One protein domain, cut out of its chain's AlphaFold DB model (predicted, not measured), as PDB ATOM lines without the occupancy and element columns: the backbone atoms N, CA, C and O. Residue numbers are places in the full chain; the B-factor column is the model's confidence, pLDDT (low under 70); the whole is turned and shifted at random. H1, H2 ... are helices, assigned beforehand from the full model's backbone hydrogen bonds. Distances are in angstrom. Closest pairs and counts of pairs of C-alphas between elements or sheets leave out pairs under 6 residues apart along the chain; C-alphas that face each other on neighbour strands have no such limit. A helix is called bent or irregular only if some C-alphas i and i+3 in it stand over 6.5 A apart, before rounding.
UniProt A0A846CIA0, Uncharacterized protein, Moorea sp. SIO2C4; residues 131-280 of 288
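Overview. This is residues 131 to 280 of the 288 residues of an uncharacterized protein of Moorea sp. SIO2C4 (UniProt A0A846CIA0). Two helical lobes sit end to end, with the long helix H4 running out of the first to meet the long helix H10 of the second. In the first lobe H1 and H2 form a hairpin, H3 packs on the far side of H2 and H4 crosses H1 and H2; in the second, H7, H8 and H9 pack along H10, with H6 near it. H5 follows H4 at the join and packs on H1. The printed part has 150 residues with ten named helices, H1 to H10 in chain order, and no named strand, class all helix. It is elongated, spanning 52 by 32 by 31 A, and only just loose, close to compact, with a radius of gyration of the C-alphas of 17.9 A.

Arrangement. H1, residues 131 to 147, touches H2, residues 151 to 161, with residues 142 to 146 alone, in a hairpin at a shallow tilt of 20 degrees; the closest C-alphas, of Phe 142 and Ala 154, are 6.2 A apart. H2 forms a second hairpin with H3, residues 166 to 173, closest at the C-alphas of Leu 159 and Ile 169, 6.6 A. H4, residues 177 to 198, touches H2 about perpendicular, at 89 degrees, with residues 183 to 187 alone; the closest C-alphas are those of Cys 153 and Phe 187, 5.5 A. It touches H1 with residues 190 to 194 alone, closest at the C-alphas of Leu 141 and Phe 194, 7.0 A. H5, residues 200 to 206, touches H1 at a shallow tilt of 29 degrees, opposite ways, closest at the C-alphas of Leu 133 and Trp 206, 6.4 A. The hub is H10, residues 257 to 277, touching five helices. H4 touches it with residues 196 to 197 alone, closest at the C-alphas of Leu 196 and Phe 265, 5.6 A. H6, residues 211 to 216, only just touches H10, with 3 pairs of C-alphas within 8 A, closest Leu 215 and Ala 271, 6.7 A. H7, residues 219 to 228, comes closest to H10 at the C-alphas of Phe 225 and Ala 271, 6.5 A. H8, residues 231 to 241, touches H10 about perpendicular, at 90 degrees, closest at the C-alphas of Gln 233 and Arg 263, 7.0 A. H9, residues 246 to 252, touches H10 closest at the C-alphas of Ser 250 and Leu 257, 5.4 A. Helix packing is mostly crossed: of 11 touching pairs given a tilt, 2 are shallow. In H1 to H5 and H7 to H10 every O i to N i+4 pair is within hydrogen-bond range; in H6 0 of 2 are, with 2 of 3 O i to N i+3 pairs.

Along the chain. H1 begins at C-alpha 131 (148.908, 164.017, 150.291) and is 24.2 A long. H4 and H10 are each 30.0 A long. H10 ends at C-alpha 277 (164.004, 185.595, 159.068). H4 is irregular, but only just, with C-alphas 195 and 198 6.9 A apart; H6 is irregular, with C-alphas 212 and 215 7.2 A apart.

Size, cuts and confidence. The two C-alphas farthest apart, of Glu 171 and Thr 252, are 53.5 A apart. The printed part has no cut, and the nine links between helices are tight. Mean pLDDT of the printed part is 87.1; residue 131 and residues 278 to 280 are under 70.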
ATOM      1  N   SER A 131     150.137 164.013 149.499       57.62
ATOM      2  CA  SER A 131     148.908 164.017 150.291       57.62
ATOM      3  C   SER A 131     148.987 162.987 151.420       57.62
ATOM      4  O   SER A 131     148.721 163.341 152.564       57.62
ATOM      5  N   SER A 132     149.557 161.803 151.166       74.88
ATOM      6  CA  SER A 132     149.721 160.764 152.194       74.88
ATOM      7  C   SER A 132     150.627 161.203 153.357       74.88
ATOM      8  O   SER A 132     150.360 160.904 154.527       74.88
ATOM      9  N   LEU A 133     151.688 161.972 153.071       79.88
ATOM     10  CA  LEU A 133     152.584 162.503 154.100       79.88
ATOM     11  C   LEU A 133     151.908 163.630 154.890       79.88
ATOM     12  O   LEU A 133     152.025 163.679 156.115       79.88
ATOM     13  N   ARG A 134     151.147 164.498 154.209       82.44
ATOM     14  CA  ARG A 134     150.314 165.521 154.854       82.44
ATOM     15  C   ARG A 134     149.276 164.886 155.778       82.44
ATOM     16  O   ARG A 134     149.151 165.318 156.921       82.44
ATOM     17  N   GLU A 135     148.549 163.876 155.312       85.62
ATOM     18  CA  GLU A 135     147.571 163.142 156.116       85.62
ATOM     19  C   GLU A 135     148.228 162.494 157.336       85.62
ATOM     20  O   GLU A 135     147.717 162.600 158.452       85.62
ATOM     21  N   THR A 136     149.414 161.905 157.153       88.31
ATOM     22  CA  THR A 136     150.205 161.331 158.248       88.31
ATOM     23  C   THR A 136     150.594 162.398 159.276       88.31
ATOM     24  O   THR A 136     150.401 162.192 160.473       88.31
ATOM     25  N   VAL A 137     151.083 163.565 158.840       89.75
ATOM     26  CA  VAL A 137     151.400 164.701 159.725       89.75
ATOM     27  C   VAL A 137     150.159 165.170 160.484       89.75
ATOM     28  O   VAL A 137     150.233 165.397 161.692       89.75
ATOM     29  N   ILE A 138     149.018 165.302 159.801       90.62
ATOM     30  CA  ILE A 138     147.746 165.715 160.406       90.62
ATOM     31  C   ILE A 138     147.317 164.707 161.475       90.62
ATOM     32  O   ILE A 138     147.012 165.104 162.600       90.62
ATOM     33  N   LYS A 139     147.340 163.410 161.154       92.38
ATOM     34  CA  LYS A 139     146.982 162.324 162.073       92.38
ATOM     35  C   LYS A 139     147.866 162.319 163.321       92.38
ATOM     36  O   LYS A 139     147.358 162.235 164.436       92.38
ATOM     37  N   GLU A 140     149.178 162.443 163.145       92.44
ATOM     38  CA  GLU A 140     150.142 162.479 164.251       92.44
ATOM     39  C   GLU A 140     149.994 163.748 165.104       92.44
ATOM     40  O   GLU A 140     150.138 163.696 166.325       92.44
ATOM     41  N   LEU A 141     149.648 164.888 164.495       93.56
ATOM     42  CA  LEU A 141     149.353 166.115 165.234       93.56
ATOM     43  C   LEU A 141     148.076 165.974 166.075       93.56
ATOM     44  O   LEU A 141     148.055 166.436 167.216       93.56
ATOM     45  N   PHE A 142     147.031 165.321 165.555       93.56
ATOM     46  CA  PHE A 142     145.832 165.011 166.338       93.56
ATOM     47  C   PHE A 142     146.154 164.108 167.530       93.56
ATOM     48  O   PHE A 142     145.811 164.467 168.655       93.56
ATOM     49  N   ALA A 143     146.895 163.017 167.313       92.62
ATOM     50  CA  ALA A 143     147.322 162.122 168.390       92.62
ATOM     51  C   ALA A 143     148.131 162.865 169.472       92.62
ATOM     52  O   ALA A 143     147.874 162.711 170.665       92.62
ATOM     53  N   TYR A 144     149.049 163.748 169.064       94.12
ATOM     54  CA  TYR A 144     149.815 164.594 169.980       94.12
ATOM     55  C   TYR A 144     148.926 165.546 170.805       94.12
ATOM     56  O   TYR A 144     149.166 165.753 171.998       94.12
ATOM     57  N   LEU A 145     147.911 166.157 170.185       94.00
ATOM     58  CA  LEU A 145     146.979 167.041 170.888       94.00
ATOM     59  C   LEU A 145     146.100 166.261 171.873       94.00
ATOM     60  O   LEU A 145     145.875 166.745 172.983       94.00
ATOM     61  N   GLU A 146     145.650 165.061 171.507       93.19
ATOM     62  CA  GLU A 146     144.864 164.174 172.372       93.19
ATOM     63  C   GLU A 146     145.663 163.681 173.582       93.19
ATOM     64  O   GLU A 146     145.185 163.799 174.710       93.19
ATOM     65  N   GLU A 147     146.911 163.237 173.391       93.62
ATOM     66  CA  GLU A 147     147.808 162.826 174.485       93.62
ATOM     67  C   GLU A 147     147.998 163.955 175.519       93.62
ATOM     68  O   GLU A 147     148.122 163.724 176.723       93.62
ATOM     69  N   ARG A 148     147.983 165.211 175.056       92.12
ATOM     70  CA  ARG A 148     148.120 166.420 175.883       92.12
ATOM     71  C   ARG A 148     146.784 166.990 176.372       92.12
ATOM     72  O   ARG A 148     146.787 168.079 176.956       92.12
ATOM     73  N   GLN A 149     145.673 166.288 176.134       94.31
ATOM     74  CA  GLN A 149     144.309 166.686 176.506       94.31
ATOM     75  C   GLN A 149     143.906 168.064 175.947       94.31
ATOM     76  O   GLN A 149     143.185 168.835 176.576       94.31
ATOM     77  N   GLN A 150     144.394 168.409 174.752       93.81
ATOM     78  CA  GLN A 150     144.143 169.691 174.086       93.81
ATOM     79  C   GLN A 150     142.984 169.594 173.084       93.81
ATOM     80  O   GLN A 150     143.131 169.940 171.909       93.81
ATOM     81  N   HIS A 151     141.815 169.141 173.543       92.81
ATOM     82  CA  HIS A 151     140.650 168.908 172.679       92.81
ATOM     83  C   HIS A 151     140.167 170.178 171.964       92.81
ATOM     84  O   HIS A 151     139.872 170.131 170.774       92.81
ATOM     85  N   ASP A 152     140.182 171.340 172.624       92.75
ATOM     86  CA  ASP A 152     139.788 172.602 171.978       92.75
ATOM     87  C   ASP A 152     140.712 172.955 170.801       92.75
ATOM     88  O   ASP A 152     140.267 173.480 169.782       92.75
ATOM     89  N   CYS A 153     142.013 172.665 170.932       93.75
ATOM     90  CA  CYS A 153     143.000 172.887 169.878       93.75
ATOM     91  C   CYS A 153     142.762 171.938 168.696       93.75
ATOM     92  O   CYS A 153     142.869 172.367 167.550       93.75
ATOM     93  N   ALA A 154     142.407 170.677 168.967       93.06
ATOM     94  CA  ALA A 154     142.045 169.698 167.942       93.06
ATOM     95  C   ALA A 154     140.746 170.092 167.212       93.06
ATOM     96  O   ALA A 154     140.692 170.071 165.980       93.06
ATOM     97  N   ASN A 155     139.727 170.543 167.946       92.56
ATOM     98  CA  ASN A 155     138.473 171.037 167.376       92.56
ATOM     99  C   ASN A 155     138.716 172.265 166.494       92.56
ATOM    100  O   ASN A 155     138.302 172.295 165.335       92.56
ATOM    101  N   TYR A 156     139.466 173.246 167.002       93.00
ATOM    102  CA  TYR A 156     139.875 174.415 166.227       93.00
ATOM    103  C   TYR A 156     140.633 174.026 164.955       93.00
ATOM    104  O   TYR A 156     140.326 174.526 163.873       93.00
ATOM    105  N   PHE A 157     141.590 173.104 165.061       92.94
ATOM    106  CA  PHE A 157     142.360 172.641 163.914       92.94
ATOM    107  C   PHE A 157     141.484 171.938 162.870       92.94
ATOM    108  O   PHE A 157     141.607 172.229 161.684       92.94
ATOM    109  N   THR A 158     140.529 171.111 163.298       91.31
ATOM    110  CA  THR A 158     139.549 170.456 162.414       91.31
ATOM    111  C   THR A 158     138.736 171.473 161.616       91.31
ATOM    112  O   THR A 158     138.547 171.315 160.411       91.31
ATOM    113  N   LEU A 159     138.261 172.537 162.269       87.88
ATOM    114  CA  LEU A 159     137.504 173.598 161.603       87.88
ATOM    115  C   LEU A 159     138.383 174.405 160.638       87.88
ATOM    116  O   LEU A 159     137.930 174.775 159.556       87.88
ATOM    117  N   ARG A 160     139.656 174.620 160.989       85.44
ATOM    118  CA  ARG A 160     140.638 175.265 160.108       85.44
ATOM    119  C   ARG A 160     140.994 174.420 158.890       85.44
ATOM    120  O   ARG A 160     141.164 174.993 157.825       85.44
ATOM    121  N   LEU A 161     141.070 173.095 159.018       82.94
ATOM    122  CA  LEU A 161     141.284 172.188 157.882       82.94
ATOM    123  C   LEU A 161     140.109 172.191 156.892       82.94
ATOM    124  O   LEU A 161     140.304 171.874 155.726       82.94
ATOM    125  N   LYS A 162     138.908 172.567 157.345       79.25
ATOM    126  CA  LYS A 162     137.713 172.752 156.505       79.25
ATOM    127  C   LYS A 162     137.631 174.145 155.860       79.25
ATOM    128  O   LYS A 162     136.598 174.469 155.282       79.25
ATOM    129  N   ASP A 163     138.670 174.971 156.004       76.94
ATOM    130  CA  ASP A 163     138.750 176.345 155.489       76.94
ATOM    131  C   ASP A 163     137.609 177.280 155.941       76.94
ATOM    132  O   ASP A 163     137.294 178.274 155.274       76.94
ATOM    133  N   LEU A 164     137.022 177.003 157.111       74.00
ATOM    134  CA  LEU A 164     135.956 177.829 157.677       74.00
ATOM    135  C   LEU A 164     136.473 179.232 158.053       74.00
ATOM    136  O   LEU A 164     137.593 179.376 158.572       74.00
ATOM    137  N   PRO A 165     135.678 180.292 157.815       79.12
ATOM    138  CA  PRO A 165     136.049 181.647 158.189       79.12
ATOM    139  C   PRO A 165     136.025 181.822 159.708       79.12
ATOM    140  O   PRO A 165     135.296 181.154 160.436       79.12
ATOM    141  N   THR A 166     136.813 182.776 160.200       80.56
ATOM    142  CA  THR A 166     137.026 182.973 161.639       80.56
ATOM    143  C   THR A 166     135.735 183.182 162.433       80.56
ATOM    144  O   THR A 166     135.628 182.656 163.534       80.56
ATOM    145  N   ARG A 167     134.757 183.901 161.866       81.19
ATOM    146  CA  ARG A 167     133.456 184.138 162.514       81.19
ATOM    147  C   ARG A 167     132.652 182.849 162.682       81.19
ATOM    148  O   ARG A 167     132.156 182.587 163.764       81.19
ATOM    149  N   GLU A 168     132.606 182.004 161.653       85.75
ATOM    150  CA  GLU A 168     131.929 180.704 161.745       85.75
ATOM    151  C   GLU A 168     132.625 179.782 162.751       85.75
ATOM    152  O   GLU A 168     131.969 179.058 163.487       85.75
ATOM    153  N   ILE A 169     133.959 179.832 162.839       85.75
ATOM    154  CA  ILE A 169     134.703 179.080 163.858       85.75
ATOM    155  C   ILE A 169     134.339 179.558 165.272       85.75
ATOM    156  O   ILE A 169     134.156 178.730 166.160       85.75
ATOM    157  N   GLU A 170     134.234 180.871 165.484       90.94
ATOM    158  CA  GLU A 170     133.807 181.463 166.761       90.94
ATOM    159  C   GLU A 170     132.390 181.021 167.142       90.94
ATOM    160  O   GLU A 170     132.171 180.599 168.276       90.94
ATOM    161  N   GLU A 171     131.462 181.045 166.185       91.31
ATOM    162  CA  GLU A 171     130.076 180.610 166.369       91.31
ATOM    163  C   GLU A 171     129.978 179.109 166.680       91.31
ATOM    164  O   GLU A 171     129.336 178.728 167.657       91.31
ATOM    165  N   ILE A 172     130.656 178.255 165.904       90.25
ATOM    166  CA  ILE A 172     130.638 176.793 166.083       90.25
ATOM    167  C   ILE A 172     131.257 176.388 167.426       90.25
ATOM    168  O   ILE A 172     130.767 175.466 168.076       90.25
ATOM    169  N   LEU A 173     132.341 177.051 167.841       92.38
ATOM    170  CA  LEU A 173     133.009 176.763 169.113       92.38
ATOM    171  C   LEU A 173     132.371 177.491 170.306       92.38
ATOM    172  O   LEU A 173     132.740 177.206 171.444       92.38
ATOM    173  N   GLY A 174     131.450 178.431 170.073       94.31
ATOM    174  CA  GLY A 174     130.849 179.256 171.121       94.31
ATOM    175  C   GLY A 174     131.861 180.142 171.856       94.31
ATOM    176  O   GLY A 174     131.708 180.381 173.054       94.31
ATOM    177  N   ILE A 175     132.911 180.602 171.166       94.00
ATOM    178  CA  ILE A 175     133.999 181.401 171.752       94.00
ATOM    179  C   ILE A 175     133.982 182.836 171.237       94.00
ATOM    180  O   ILE A 175     133.679 183.102 170.079       94.00
ATOM    181  N   ASN A 176     134.376 183.781 172.087       93.81
ATOM    182  CA  ASN A 176     134.561 185.171 171.676       93.81
ATOM    183  C   ASN A 176     135.943 185.397 171.015       93.81
ATOM    184  O   ASN A 176     136.852 184.574 171.181       93.81
ATOM    185  N   PRO A 177     136.162 186.538 170.327       91.81
ATOM    186  CA  PRO A 177     137.431 186.813 169.647       91.81
ATOM    187  C   PRO A 177     138.665 186.739 170.559       91.81
ATOM    188  O   PRO A 177     139.724 186.275 170.145       91.81
ATOM    189  N   ARG A 178     138.532 187.129 171.833       93.06
ATOM    190  CA  ARG A 178     139.630 187.067 172.806       93.06
ATOM    191  C   ARG A 178     139.975 185.622 173.182       93.06
ATOM    192  O   ARG A 178     141.147 185.272 173.277       93.06
ATOM    193  N   GLN A 179     138.970 184.777 173.390       92.75
ATOM    194  CA  GLN A 179     139.145 183.345 173.643       92.75
ATOM    195  C   GLN A 179     139.741 182.634 172.426       92.75
ATOM    196  O   GLN A 179     140.629 181.798 172.590       92.75
ATOM    197  N   ARG A 180     139.325 183.015 171.212       92.44
ATOM    198  CA  ARG A 180     139.942 182.549 169.967       92.44
ATOM    199  C   ARG A 180     141.430 182.891 169.921       92.44
ATOM    200  O   ARG A 180     142.230 182.019 169.597       92.44
ATOM    201  N   ASP A 181     141.821 184.112 170.271       91.44
ATOM    202  CA  ASP A 181     143.235 184.504 170.269       91.44
ATOM    203  C   ASP A 181     144.058 183.676 171.269       91.44
ATOM    204  O   ASP A 181     145.132 183.177 170.925       91.44
ATOM    205  N   TYR A 182     143.533 183.435 172.477       94.19
ATOM    206  CA  TYR A 182     144.166 182.519 173.435       94.19
ATOM    207  C   TYR A 182     144.274 181.089 172.887       94.19
ATOM    208  O   TYR A 182     145.317 180.444 173.030       94.19
ATOM    209  N   LEU A 183     143.228 180.596 172.220       92.75
ATOM    210  CA  LEU A 183     143.214 179.274 171.599       92.75
ATOM    211  C   LEU A 183     144.257 179.162 170.480       92.75
ATOM    212  O   LEU A 183     144.985 178.174 170.421       92.75
ATOM    213  N   GLN A 184     144.396 180.194 169.647       90.75
ATOM    214  CA  GLN A 184     145.410 180.267 168.595       90.75
ATOM    215  C   GLN A 184     146.830 180.299 169.160       90.75
ATOM    216  O   GLN A 184     147.706 179.607 168.642       90.75
ATOM    217  N   GLN A 185     147.073 181.062 170.228       91.38
ATOM    218  CA  GLN A 185     148.377 181.087 170.897       91.38
ATOM    219  C   GLN A 185     148.737 179.716 171.476       91.38
ATOM    220  O   GLN A 185     149.853 179.231 171.278       91.38
ATOM    221  N   ARG A 186     147.780 179.059 172.142       93.62
ATOM    222  CA  ARG A 186     147.957 177.708 172.684       93.62
ATOM    223  C   ARG A 186     148.191 176.685 171.572       93.62
ATOM    224  O   ARG A 186     149.125 175.892 171.660       93.62
ATOM    225  N   PHE A 187     147.416 176.746 170.490       93.31
ATOM    226  CA  PHE A 187     147.619 175.898 169.317       93.31
ATOM    227  C   PHE A 187     149.007 176.112 168.698       93.31
ATOM    228  O   PHE A 187     149.726 175.146 168.462       93.31
ATOM    229  N   LYS A 188     149.441 177.369 168.524       89.50
ATOM    230  CA  LYS A 188     150.782 177.711 168.023       89.50
ATOM    231  C   LYS A 188     151.886 177.118 168.899       89.50
ATOM    232  O   LYS A 188     152.851 176.571 168.370       89.50
ATOM    233  N   TYR A 189     151.748 177.197 170.222       91.31
ATOM    234  CA  TYR A 189     152.694 176.583 171.155       91.31
ATOM    235  C   TYR A 189     152.827 175.071 170.918       91.31
ATOM    236  O   TYR A 189     153.939 174.552 170.793       91.31
ATOM    237  N   HIS A 190     151.695 174.375 170.809       91.62
ATOM    238  CA  HIS A 190     151.657 172.937 170.559       91.62
ATOM    239  C   HIS A 190     152.217 172.568 169.186       91.62
ATOM    240  O   HIS A 190     152.981 171.611 169.081       91.62
ATOM    241  N   LEU A 191     151.926 173.368 168.163       90.19
ATOM    242  CA  LEU A 191     152.431 173.154 166.815       90.19
ATOM    243  C   LEU A 191     153.962 173.257 166.755       90.19
ATOM    244  O   LEU A 191     154.611 172.391 166.178       90.19
ATOM    245  N   ILE A 192     154.555 174.267 167.404       87.56
ATOM    246  CA  ILE A 192     156.019 174.426 167.468       87.56
ATOM    247  C   ILE A 192     156.658 173.254 168.227       87.56
ATOM    248  O   ILE A 192     157.654 172.686 167.782       87.56
ATOM    249  N   ARG A 193     156.072 172.846 169.359       88.81
ATOM    250  CA  ARG A 193     156.536 171.687 170.141       88.81
ATOM    251  C   ARG A 193     156.483 170.392 169.330       88.81
ATOM    252  O   ARG A 193     157.433 169.613 169.372       88.81
ATOM    253  N   PHE A 194     155.397 170.171 168.597       89.56
ATOM    254  CA  PHE A 194     155.239 169.017 167.721       89.56
ATOM    255  C   PHE A 194     156.304 169.018 166.614       89.56
ATOM    256  O   PHE A 194     157.039 168.039 166.473       89.56
ATOM    257  N   ALA A 195     156.457 170.154 165.924       87.12
ATOM    258  CA  ALA A 195     157.357 170.316 164.787       87.12
ATOM    259  C   ALA A 195     158.848 170.234 165.135       87.12
ATOM    260  O   ALA A 195     159.635 169.862 164.273       87.12
ATOM    261  N   LEU A 196     159.255 170.589 166.357       85.75
ATOM    262  CA  LEU A 196     160.673 170.666 166.737       85.75
ATOM    263  C   LEU A 196     161.096 169.634 167.797       85.75
ATOM    264  O   LEU A 196     162.289 169.486 168.050       85.75
ATOM    265  N   SER A 197     160.159 168.950 168.470       83.06
ATOM    266  CA  SER A 197     160.480 167.952 169.511       83.06
ATOM    267  C   SER A 197     159.961 166.551 169.198       83.06
ATOM    268  O   SER A 197     160.755 165.623 169.122       83.06
ATOM    269  N   HIS A 198     158.640 166.374 169.097       72.12
ATOM    270  CA  HIS A 198     158.023 165.044 169.213       72.12
ATOM    271  C   HIS A 198     158.075 164.234 167.909       72.12
ATOM    272  O   HIS A 198     158.263 163.023 167.960       72.12
ATOM    273  N   ARG A 199     157.944 164.893 166.749       79.44
ATOM    274  CA  ARG A 199     157.997 164.267 165.414       79.44
ATOM    275  C   ARG A 199     158.650 165.205 164.404       79.44
ATOM    276  O   ARG A 199     158.099 165.479 163.337       79.44
ATOM    277  N   TRP A 200     159.805 165.756 164.774       84.81
ATOM    278  CA  TRP A 200     160.452 166.768 163.946       84.81
ATOM    279  C   TRP A 200     160.861 166.194 162.590       84.81
ATOM    280  O   TRP A 200     160.639 166.868 161.595       84.81
ATOM    281  N   GLU A 201     161.351 164.951 162.530       85.69
ATOM    282  CA  GLU A 201     161.753 164.292 161.284       85.69
ATOM    283  C   GLU A 201     160.596 164.267 160.281       85.69
ATOM    284  O   GLU A 201     160.738 164.738 159.161       85.69
ATOM    285  N   LEU A 202     159.419 163.810 160.719       86.94
ATOM    286  CA  LEU A 202     158.214 163.727 159.890       86.94
ATOM    287  C   LEU A 202     157.796 165.103 159.352       86.94
ATOM    288  O   LEU A 202     157.493 165.259 158.170       86.94
ATOM    289  N   VAL A 203     157.780 166.116 160.222       85.00
ATOM    290  CA  VAL A 203     157.388 167.476 159.831       85.00
ATOM    291  C   VAL A 203     158.421 168.095 158.893       85.00
ATOM    292  O   VAL A 203     158.054 168.780 157.944       85.00
ATOM    293  N   HIS A 204     159.708 167.859 159.129       82.00
ATOM    294  CA  HIS A 204     160.774 168.400 158.293       82.00
ATOM    295  C   HIS A 204     160.814 167.711 156.931       82.00
ATOM    296  O   HIS A 204     160.984 168.411 155.937       82.00
ATOM    297  N   GLN A 205     160.520 166.414 156.869       82.06
ATOM    298  CA  GLN A 205     160.352 165.682 155.617       82.06
ATOM    299  C   GLN A 205     159.209 166.246 154.791       82.06
ATOM    300  O   GLN A 205     159.380 166.551 153.611       82.06
ATOM    301  N   TRP A 206     158.066 166.482 155.433       81.50
ATOM    302  CA  TRP A 206     156.923 167.110 154.781       81.50
ATOM    303  C   TRP A 206     157.229 168.528 154.283       81.50
ATOM    304  O   TRP A 206     156.809 168.912 153.195       81.50
ATOM    305  N   LEU A 207     158.028 169.294 155.027       77.44
ATOM    306  CA  LEU A 207     158.480 170.627 154.619       77.44
ATOM    307  C   LEU A 207     159.661 170.603 153.627       77.44
ATOM    308  O   LEU A 207     160.144 171.666 153.235       77.44
ATOM    309  N   GLY A 208     160.171 169.424 153.249       77.38
ATOM    310  CA  GLY A 208     161.376 169.278 152.428       77.38
ATOM    311  C   GLY A 208     162.644 169.854 153.073       77.38
ATOM    312  O   GLY A 208     163.594 170.194 152.365       77.38
ATOM    313  N   ALA A 209     162.641 169.975 154.399       83.00
ATOM    314  CA  ALA A 209     163.649 170.580 155.254       83.00
ATOM    315  C   ALA A 209     164.383 169.535 156.107       83.00
ATOM    316  O   ALA A 209     164.723 169.789 157.262       83.00
ATOM    317  N   ASP A 210     164.604 168.350 155.548       84.88
ATOM    318  CA  ASP A 210     165.339 167.269 156.195       84.88
ATOM    319  C   ASP A 210     166.794 167.633 156.480       84.88
ATOM    320  O   ASP A 210     167.373 168.555 155.891       84.88
ATOM    321  N   LEU A 211     167.422 166.848 157.351       85.88
ATOM    322  CA  LEU A 211     168.830 167.015 157.687       85.88
ATOM    323  C   LEU A 211     169.746 166.874 156.458       85.88
ATOM    324  O   LEU A 211     170.685 167.655 156.312       85.88
ATOM    325  N   ASP A 212     169.411 165.969 155.535       83.81
ATOM    326  CA  ASP A 212     170.135 165.759 154.269       83.81
ATOM    327  C   ASP A 212     170.022 166.952 153.311       83.81
ATOM    328  O   ASP A 212     170.840 167.135 152.410       83.81
ATOM    329  N   ARG A 213     169.011 167.800 153.520       81.62
ATOM    330  CA  ARG A 213     168.776 169.037 152.772       81.62
ATOM    331  C   ARG A 213     169.171 170.269 153.577       81.62
ATOM    332  O   ARG A 213     168.570 171.327 153.410       81.62
ATOM    333  N   ASN A 214     170.165 170.146 154.461       86.56
ATOM    334  CA  ASN A 214     170.664 171.248 155.290       86.56
ATOM    335  C   ASN A 214     169.552 171.930 156.107       86.56
ATOM    336  O   ASN A 214     169.548 173.149 156.271       86.56
ATOM    337  N   LEU A 215     168.572 171.157 156.584       86.12
ATOM    338  CA  LEU A 215     167.394 171.661 157.298       86.12
ATOM    339  C   LEU A 215     166.549 172.668 156.484       86.12
ATOM    340  O   LEU A 215     165.862 173.532 157.036       86.12
ATOM    341  N   GLY A 216     166.605 172.570 155.152       82.00
ATOM    342  CA  GLY A 216     165.936 173.485 154.228       82.00
ATOM    343  C   GLY A 216     166.595 174.864 154.128       82.00
ATOM    344  O   GLY A 216     165.960 175.795 153.639       82.00
ATOM    345  N   LEU A 217     167.835 175.017 154.606       81.50
ATOM    346  CA  LEU A 217     168.618 176.247 154.478       81.50
ATOM    347  C   LEU A 217     169.359 176.295 153.138       81.50
ATOM    348  O   LEU A 217     169.907 175.294 152.667       81.50
ATOM    349  N   THR A 218     169.457 177.488 152.549       84.75
ATOM    350  CA  THR A 218     170.345 177.725 151.400       84.75
ATOM    351  C   THR A 218     171.820 177.567 151.803       84.75
ATOM    352  O   THR A 218     172.151 177.695 152.983       84.75
ATOM    353  N   PRO A 219     172.768 177.368 150.865       87.19
ATOM    354  CA  PRO A 219     174.186 177.212 151.211       87.19
ATOM    355  C   PRO A 219     174.765 178.362 152.057       87.19
ATOM    356  O   PRO A 219     175.540 178.121 152.981       87.19
ATOM    357  N   LYS A 220     174.354 179.611 151.790       87.06
ATOM    358  CA  LYS A 220     174.775 180.788 152.574       87.06
ATOM    359  C   LYS A 220     174.170 180.783 153.981       87.06
ATOM    360  O   LYS A 220     174.860 181.072 154.958       87.06
ATOM    361  N   GLU A 221     172.889 180.447 154.096       87.31
ATOM    362  CA  GLU A 221     172.207 180.328 155.389       87.31
ATOM    363  C   GLU A 221     172.763 179.168 156.217       87.31
ATOM    364  O   GLU A 221     172.929 179.317 157.424       87.31
ATOM    365  N   TRP A 222     173.125 178.056 155.577       91.75
ATOM    366  CA  TRP A 222     173.756 176.905 156.212       91.75
ATOM    367  C   TRP A 222     175.130 177.247 156.793       91.75
ATOM    368  O   TRP A 222     175.424 176.904 157.937       91.75
ATOM    369  N   GLN A 223     175.956 178.000 156.061       90.94
ATOM    370  CA  GLN A 223     177.224 178.509 156.593       90.94
ATOM    371  C   GLN A 223     177.001 179.413 157.813       90.94
ATOM    372  O   GLN A 223     177.648 179.239 158.846       90.94
ATOM    373  N   ARG A 224     176.044 180.346 157.729       91.25
ATOM    374  CA  ARG A 224     175.677 181.222 158.852       91.25
ATOM    375  C   ARG A 224     175.157 180.428 160.050       91.25
ATOM    376  O   ARG A 224     175.439 180.779 161.194       91.25
ATOM    377  N   PHE A 225     174.387 179.380 159.791       94.00
ATOM    378  CA  PHE A 225     173.887 178.462 160.799       94.00
ATOM    379  C   PHE A 225     175.045 177.769 161.515       94.00
ATOM    380  O   PHE A 225     175.155 177.912 162.729       94.00
ATOM    381  N   GLN A 226     175.964 177.141 160.775       93.06
ATOM    382  CA  GLN A 226     177.149 176.486 161.339       93.06
ATOM    383  C   GLN A 226     178.020 177.447 162.163       93.06
ATOM    384  O   GLN A 226     178.489 177.071 163.232       93.06
ATOM    385  N   GLN A 227     178.179 178.702 161.729       92.06
ATOM    386  CA  GLN A 227     178.922 179.728 162.475       92.06
ATOM    387  C   GLN A 227     178.264 180.127 163.806       92.06
ATOM    388  O   GLN A 227     178.955 180.565 164.722       92.06
ATOM    389  N   LYS A 228     176.936 180.000 163.930       92.31
ATOM    390  CA  LYS A 228     176.203 180.294 165.173       92.31
ATOM    391  C   LYS A 228     176.222 179.141 166.177       92.31
ATOM    392  O   LYS A 228     175.854 179.356 167.332       92.31
ATOM    393  N   LEU A 229     176.585 177.929 165.757       92.62
ATOM    394  CA  LEU A 229     176.580 176.763 166.633       92.62
ATOM    395  C   LEU A 229     177.782 176.790 167.578       92.62
ATOM    396  O   LEU A 229     178.921 176.994 167.168       92.62
ATOM    397  N   SER A 230     177.539 176.500 168.856       89.94
ATOM    398  CA  SER A 230     178.628 176.201 169.793       89.94
ATOM    399  C   SER A 230     179.329 174.885 169.424       89.94
ATOM    400  O   SER A 230     178.763 174.049 168.714       89.94
ATOM    401  N   SER A 231     180.537 174.646 169.946       88.31
ATOM    402  CA  SER A 231     181.299 173.414 169.675       88.31
ATOM    403  C   SER A 231     180.491 172.146 169.982       88.31
ATOM    404  O   SER A 231     180.455 171.227 169.169       88.31
ATOM    405  N   GLN A 232     179.752 172.141 171.097       86.94
ATOM    406  CA  GLN A 232     178.886 171.019 171.483       86.94
ATOM    407  C   GLN A 232     177.681 170.839 170.544       86.94
ATOM    408  O   GLN A 232     177.250 169.716 170.301       86.94
ATOM    409  N   GLN A 233     177.112 171.926 170.011       90.56
ATOM    410  CA  GLN A 233     176.008 171.847 169.044       90.56
ATOM    411  C   GLN A 233     176.490 171.380 167.669       90.56
ATOM    412  O   GLN A 233     175.792 170.621 167.006       90.56
ATOM    413  N   SER A 234     177.688 171.798 167.260       91.69
ATOM    414  CA  SER A 234     178.329 171.331 166.030       91.69
ATOM    415  C   SER A 234     178.645 169.835 166.088       91.69
ATOM    416  O   SER A 234     178.448 169.124 165.106       91.69
ATOM    417  N   GLU A 235     179.102 169.338 167.237       91.50
ATOM    418  CA  GLU A 235     179.329 167.907 167.454       91.50
ATOM    419  C   GLU A 235     178.016 167.115 167.437       91.50
ATOM    420  O   GLU A 235     177.902 166.123 166.719       91.50
ATOM    421  N   LEU A 236     176.983 167.610 168.129       92.31
ATOM    422  CA  LEU A 236     175.633 167.042 168.083       92.31
ATOM    423  C   LEU A 236     175.086 166.957 166.648       92.31
ATOM    424  O   LEU A 236     174.519 165.932 166.271       92.31
ATOM    425  N   LEU A 237     175.267 168.010 165.843       92.81
ATOM    426  CA  LEU A 237     174.847 168.035 164.442       92.81
ATOM    427  C   LEU A 237     175.535 166.941 163.623       92.81
ATOM    428  O   LEU A 237     174.864 166.223 162.887       92.81
ATOM    429  N   LYS A 238     176.854 166.790 163.777       91.75
ATOM    430  CA  LYS A 238     177.628 165.761 163.069       91.75
ATOM    431  C   LYS A 238     177.167 164.355 163.437       91.75
ATOM    432  O   LYS A 238     176.962 163.542 162.543       91.75
ATOM    433  N   LEU A 239     176.951 164.084 164.725       92.00
ATOM    434  CA  LEU A 239     176.447 162.783 165.178       92.00
ATOM    435  C   LEU A 239     175.053 162.494 164.603       92.00
ATOM    436  O   LEU A 239     174.781 161.379 164.165       92.00
ATOM    437  N   LYS A 240     174.180 163.505 164.522       90.31
ATOM    438  CA  LYS A 240     172.867 163.360 163.879       90.31
ATOM    439  C   LYS A 240     172.960 163.094 162.380       90.31
ATOM    440  O   LYS A 240     172.242 162.233 161.888       90.31
ATOM    441  N   GLN A 241     173.863 163.771 161.674       89.44
ATOM    442  CA  GLN A 241     174.109 163.539 160.243       89.44
ATOM    443  C   GLN A 241     174.687 162.148 159.962       89.44
ATOM    444  O   GLN A 241     174.453 161.585 158.901       89.44
ATOM    445  N   GLN A 242     175.414 161.579 160.921       88.88
ATOM    446  CA  GLN A 242     175.934 160.212 160.853       88.88
ATOM    447  C   GLN A 242     174.884 159.143 161.210       88.88
ATOM    448  O   GLN A 242     175.198 157.958 161.172       88.88
ATOM    449  N   GLY A 243     173.654 159.541 161.554       85.88
ATOM    450  CA  GLY A 243     172.553 158.622 161.845       85.88
ATOM    451  C   GLY A 243     172.512 158.085 163.278       85.88
ATOM    452  O   GLY A 243     171.738 157.171 163.547       85.88
ATOM    453  N   TYR A 244     173.294 158.641 164.211       87.44
ATOM    454  CA  TYR A 244     173.271 158.182 165.603       87.44
ATOM    455  C   TYR A 244     171.924 158.479 166.282       87.44
ATOM    456  O   TYR A 244     171.327 159.560 166.150       87.44
ATOM    457  N   SER A 245     171.468 157.523 167.088       85.56
ATOM    458  CA  SER A 245     170.280 157.644 167.927       85.56
ATOM    459  C   SER A 245     170.496 158.649 169.066       85.56
ATOM    460  O   SER A 245     171.618 158.971 169.459       85.56
ATOM    461  N   ASN A 246     169.401 159.155 169.648       84.00
ATOM    462  CA  ASN A 246     169.489 160.069 170.796       84.00
ATOM    463  C   ASN A 246     170.208 159.436 172.002       84.00
ATOM    464  O   ASN A 246     170.862 160.148 172.762       84.00
ATOM    465  N   GLU A 247     170.097 158.118 172.172       86.38
ATOM    466  CA  GLU A 247     170.748 157.381 173.254       86.38
ATOM    467  C   GLU A 247     172.263 157.325 173.058       86.38
ATOM    468  O   GLU A 247     173.012 157.649 173.981       86.38
ATOM    469  N   GLU A 248     172.726 156.995 171.853       88.44
ATOM    470  CA  GLU A 248     174.155 156.975 171.522       88.44
ATOM    471  C   GLU A 248     174.761 158.370 171.634       88.44
ATOM    472  O   GLU A 248     175.787 158.549 172.282       88.44
ATOM    473  N   ILE A 249     174.070 159.381 171.106       88.38
ATOM    474  CA  ILE A 249     174.468 160.787 171.229       88.38
ATOM    475  C   ILE A 249     174.611 161.196 172.697       88.38
ATOM    476  O   ILE A 249     175.569 161.880 173.056       88.38
ATOM    477  N   SER A 250     173.668 160.790 173.553       88.94
ATOM    478  CA  SER A 250     173.707 161.128 174.978       88.94
ATOM    479  C   SER A 250     174.939 160.536 175.671       88.94
ATOM    480  O   SER A 250     175.596 161.235 176.444       88.94
ATOM    481  N   LYS A 251     175.320 159.300 175.311       88.62
ATOM    482  CA  LYS A 251     176.526 158.626 175.809       88.62
ATOM    483  C   LYS A 251     177.797 159.308 175.307       88.62
ATOM    484  O   LYS A 251     178.662 159.624 176.118       88.62
ATOM    485  N   THR A 252     177.886 159.593 174.007       87.31
ATOM    486  CA  THR A 252     179.061 160.229 173.385       87.31
ATOM    487  C   THR A 252     179.310 161.634 173.929       87.31
ATOM    488  O   THR A 252     180.447 161.998 174.206       87.31
ATOM    489  N   LEU A 253     178.248 162.416 174.145       86.44
ATOM    490  CA  LEU A 253     178.343 163.786 174.663       86.44
ATOM    491  C   LEU A 253     178.347 163.870 176.200       86.44
ATOM    492  O   LEU A 253     178.344 164.979 176.741       86.44
ATOM    493  N   GLY A 254     178.289 162.734 176.907       87.62
ATOM    494  CA  GLY A 254     178.257 162.682 178.372       87.62
ATOM    495  C   GLY A 254     177.077 163.441 178.992       87.62
ATOM    496  O   GLY A 254     177.228 164.080 180.033       87.62
ATOM    497  N   CYS A 255     175.911 163.433 178.341       88.56
ATOM    498  CA  CYS A 255     174.729 164.182 178.770       88.56
ATOM    499  C   CYS A 255     173.507 163.271 178.920       88.56
ATOM    500  O   CYS A 255     173.496 162.137 178.452       88.56
ATOM    501  N   THR A 256     172.454 163.747 179.585       91.00
ATOM    502  CA  THR A 256     171.211 162.964 179.679       91.00
ATOM    503  C   THR A 256     170.425 163.024 178.369       91.00
ATOM    504  O   THR A 256     170.508 164.008 177.630       91.00
ATOM    505  N   LEU A 257     169.589 162.016 178.101       87.81
ATOM    506  CA  LEU A 257     168.720 161.976 176.917       87.81
ATOM    507  C   LEU A 257     167.899 163.270 176.753       87.81
ATOM    508  O   LEU A 257     167.858 163.867 175.678       87.81
ATOM    509  N   ASN A 258     167.330 163.766 177.856       87.00
ATOM    510  CA  ASN A 258     166.582 165.024 177.885       87.00
ATOM    511  C   ASN A 258     167.448 166.247 177.540       87.00
ATOM    512  O   ASN A 258     166.959 167.201 176.936       87.00
ATOM    513  N   GLN A 259     168.725 166.262 177.931       87.44
ATOM    514  CA  GLN A 259     169.640 167.344 177.567       87.44
ATOM    515  C   GLN A 259     169.994 167.289 176.079       87.44
ATOM    516  O   GLN A 259     169.968 168.337 175.431       87.44
ATOM    517  N   ALA A 260     170.254 166.100 175.527       87.50
ATOM    518  CA  ALA A 260     170.497 165.915 174.097       87.50
ATOM    519  C   ALA A 260     169.293 166.385 173.261       87.50
ATOM    520  O   ALA A 260     169.453 167.207 172.360       87.50
ATOM    521  N   GLN A 261     168.076 165.972 173.632       87.75
ATOM    522  CA  GLN A 261     166.835 166.410 172.980       87.75
ATOM    523  C   GLN A 261     166.619 167.925 173.081       87.75
ATOM    524  O   GLN A 261     166.314 168.571 172.082       87.75
ATOM    525  N   LYS A 262     166.830 168.532 174.258       88.94
ATOM    526  CA  LYS A 262     166.727 169.996 174.423       88.94
ATOM    527  C   LYS A 262     167.753 170.752 173.579       88.94
ATOM    528  O   LYS A 262     167.443 171.821 173.060       88.94
ATOM    529  N   ARG A 263     168.980 170.236 173.464       90.31
ATOM    530  CA  ARG A 263     170.024 170.830 172.614       90.31
ATOM    531  C   ARG A 263     169.658 170.717 171.138       90.31
ATOM    532  O   ARG A 263     169.844 171.688 170.412       90.31
ATOM    533  N   TRP A 264     169.101 169.580 170.730       92.00
ATOM    534  CA  TRP A 264     168.622 169.364 169.369       92.00
ATOM    535  C   TRP A 264     167.456 170.289 169.017       92.00
ATOM    536  O   TRP A 264     167.510 170.979 168.007       92.00
ATOM    537  N   PHE A 265     166.469 170.407 169.906       90.56
ATOM    538  CA  PHE A 265     165.361 171.352 169.767       90.56
ATOM    539  C   PHE A 265     165.859 172.784 169.526       90.56
ATOM    540  O   PHE A 265     165.467 173.411 168.548       90.56
ATOM    541  N   LYS A 266     166.792 173.271 170.355       90.56
ATOM    542  CA  LYS A 266     167.390 174.608 170.186       90.56
ATOM    543  C   LYS A 266     168.129 174.766 168.858       90.56
ATOM    544  O   LYS A 266     168.161 175.852 168.296       90.56
ATOM    545  N   LEU A 267     168.770 173.704 168.379       93.25
ATOM    546  CA  LEU A 267     169.456 173.715 167.092       93.25
ATOM    547  C   LEU A 267     168.447 173.861 165.943       93.25
ATOM    548  O   LEU A 267     168.650 174.702 165.069       93.25
ATOM    549  N   LEU A 268     167.340 173.114 165.981       91.19
ATOM    550  CA  LEU A 268     166.258 173.256 165.005       91.19
ATOM    551  C   LEU A 268     165.576 174.629 165.093       91.19
ATOM    552  O   LEU A 268     165.255 175.196 164.054       91.19
ATOM    553  N   GLU A 269     165.415 175.204 166.291       89.88
ATOM    554  CA  GLU A 269     164.928 176.585 166.461       89.88
ATOM    555  C   GLU A 269     165.827 177.594 165.735       89.88
ATOM    556  O   GLU A 269     165.322 178.433 164.996       89.88
ATOM    557  N   ILE A 270     167.156 177.485 165.867       90.75
ATOM    558  CA  ILE A 270     168.092 178.382 165.167       90.75
ATOM    559  C   ILE A 270     167.957 178.228 163.644       90.75
ATOM    560  O   ILE A 270     167.982 179.229 162.925       90.75
ATOM    561  N   ALA A 271     167.829 176.997 163.139       89.31
ATOM    562  CA  ALA A 271     167.637 176.754 161.709       89.31
ATOM    563  C   ALA A 271     166.304 177.345 161.214       89.31
ATOM    564  O   ALA A 271     166.273 178.057 160.211       89.31
ATOM    565  N   TRP A 272     165.220 177.115 161.956       87.88
ATOM    566  CA  TRP A 272     163.893 177.658 161.669       87.88
ATOM    567  C   TRP A 272     163.887 179.192 161.663       87.88
ATOM    568  O   TRP A 272     163.353 179.798 160.731       87.88
ATOM    569  N   ASP A 273     164.540 179.821 162.643       87.19
ATOM    570  CA  ASP A 273     164.690 181.275 162.720       87.19
ATOM    571  C   ASP A 273     165.429 181.821 161.498       87.19
ATOM    572  O   ASP A 273     164.981 182.794 160.898       87.19
ATOM    573  N   ILE A 274     166.546 181.204 161.093       85.56
ATOM    574  CA  ILE A 274     167.303 181.654 159.916       85.56
ATOM    575  C   ILE A 274     166.426 181.578 158.664       85.56
ATOM    576  O   ILE A 274     166.302 182.592 157.976       85.56
ATOM    577  N   ARG A 275     165.758 180.441 158.437       81.88
ATOM    578  CA  ARG A 275     164.893 180.206 157.271       81.88
ATOM    579  C   ARG A 275     163.740 181.204 157.169       81.88
ATOM    580  O   ARG A 275     163.402 181.652 156.082       81.88
ATOM    581  N   ASN A 276     163.125 181.554 158.296       78.94
ATOM    582  CA  ASN A 276     161.945 182.422 158.300       78.94
ATOM    583  C   ASN A 276     162.287 183.910 158.499       78.94
ATOM    584  O   ASN A 276     161.454 184.779 158.230       78.94
ATOM    585  N   SER A 277     163.510 184.219 158.941       72.62
ATOM    586  CA  SER A 277     164.004 185.595 159.068       72.62
ATOM    587  C   SER A 277     164.338 186.249 157.726       72.62
ATOM    588  O   SER A 277     164.266 187.469 157.636       72.62
ATOM    589  N   SER A 278     164.673 185.475 156.689       54.78
ATOM    590  CA  SER A 278     164.895 185.990 155.329       54.78
ATOM    591  C   SER A 278     163.584 186.284 154.588       54.78
ATOM    592  O   SER A 278     163.536 187.194 153.767       54.78
ATOM    593  N   VAL A 279     162.508 185.565 154.925       45.31
ATOM    594  CA  VAL A 279     161.157 185.732 154.351       45.31
ATOM    595  C   VAL A 279     160.392 186.891 155.002       45.31
ATOM    596  O   VAL A 279     159.560 187.540 154.372       45.31
ATOM    597  N   SER A 280     160.696 187.196 156.263       39.34
ATOM    598  CA  SER A 280     160.124 188.343 156.961       39.34
ATOM    599  C   SER A 280     160.962 189.579 156.638       39.34
ATOM    600  O   SER A 280     161.939 189.855 157.326       39.34
TER     601      SER A 280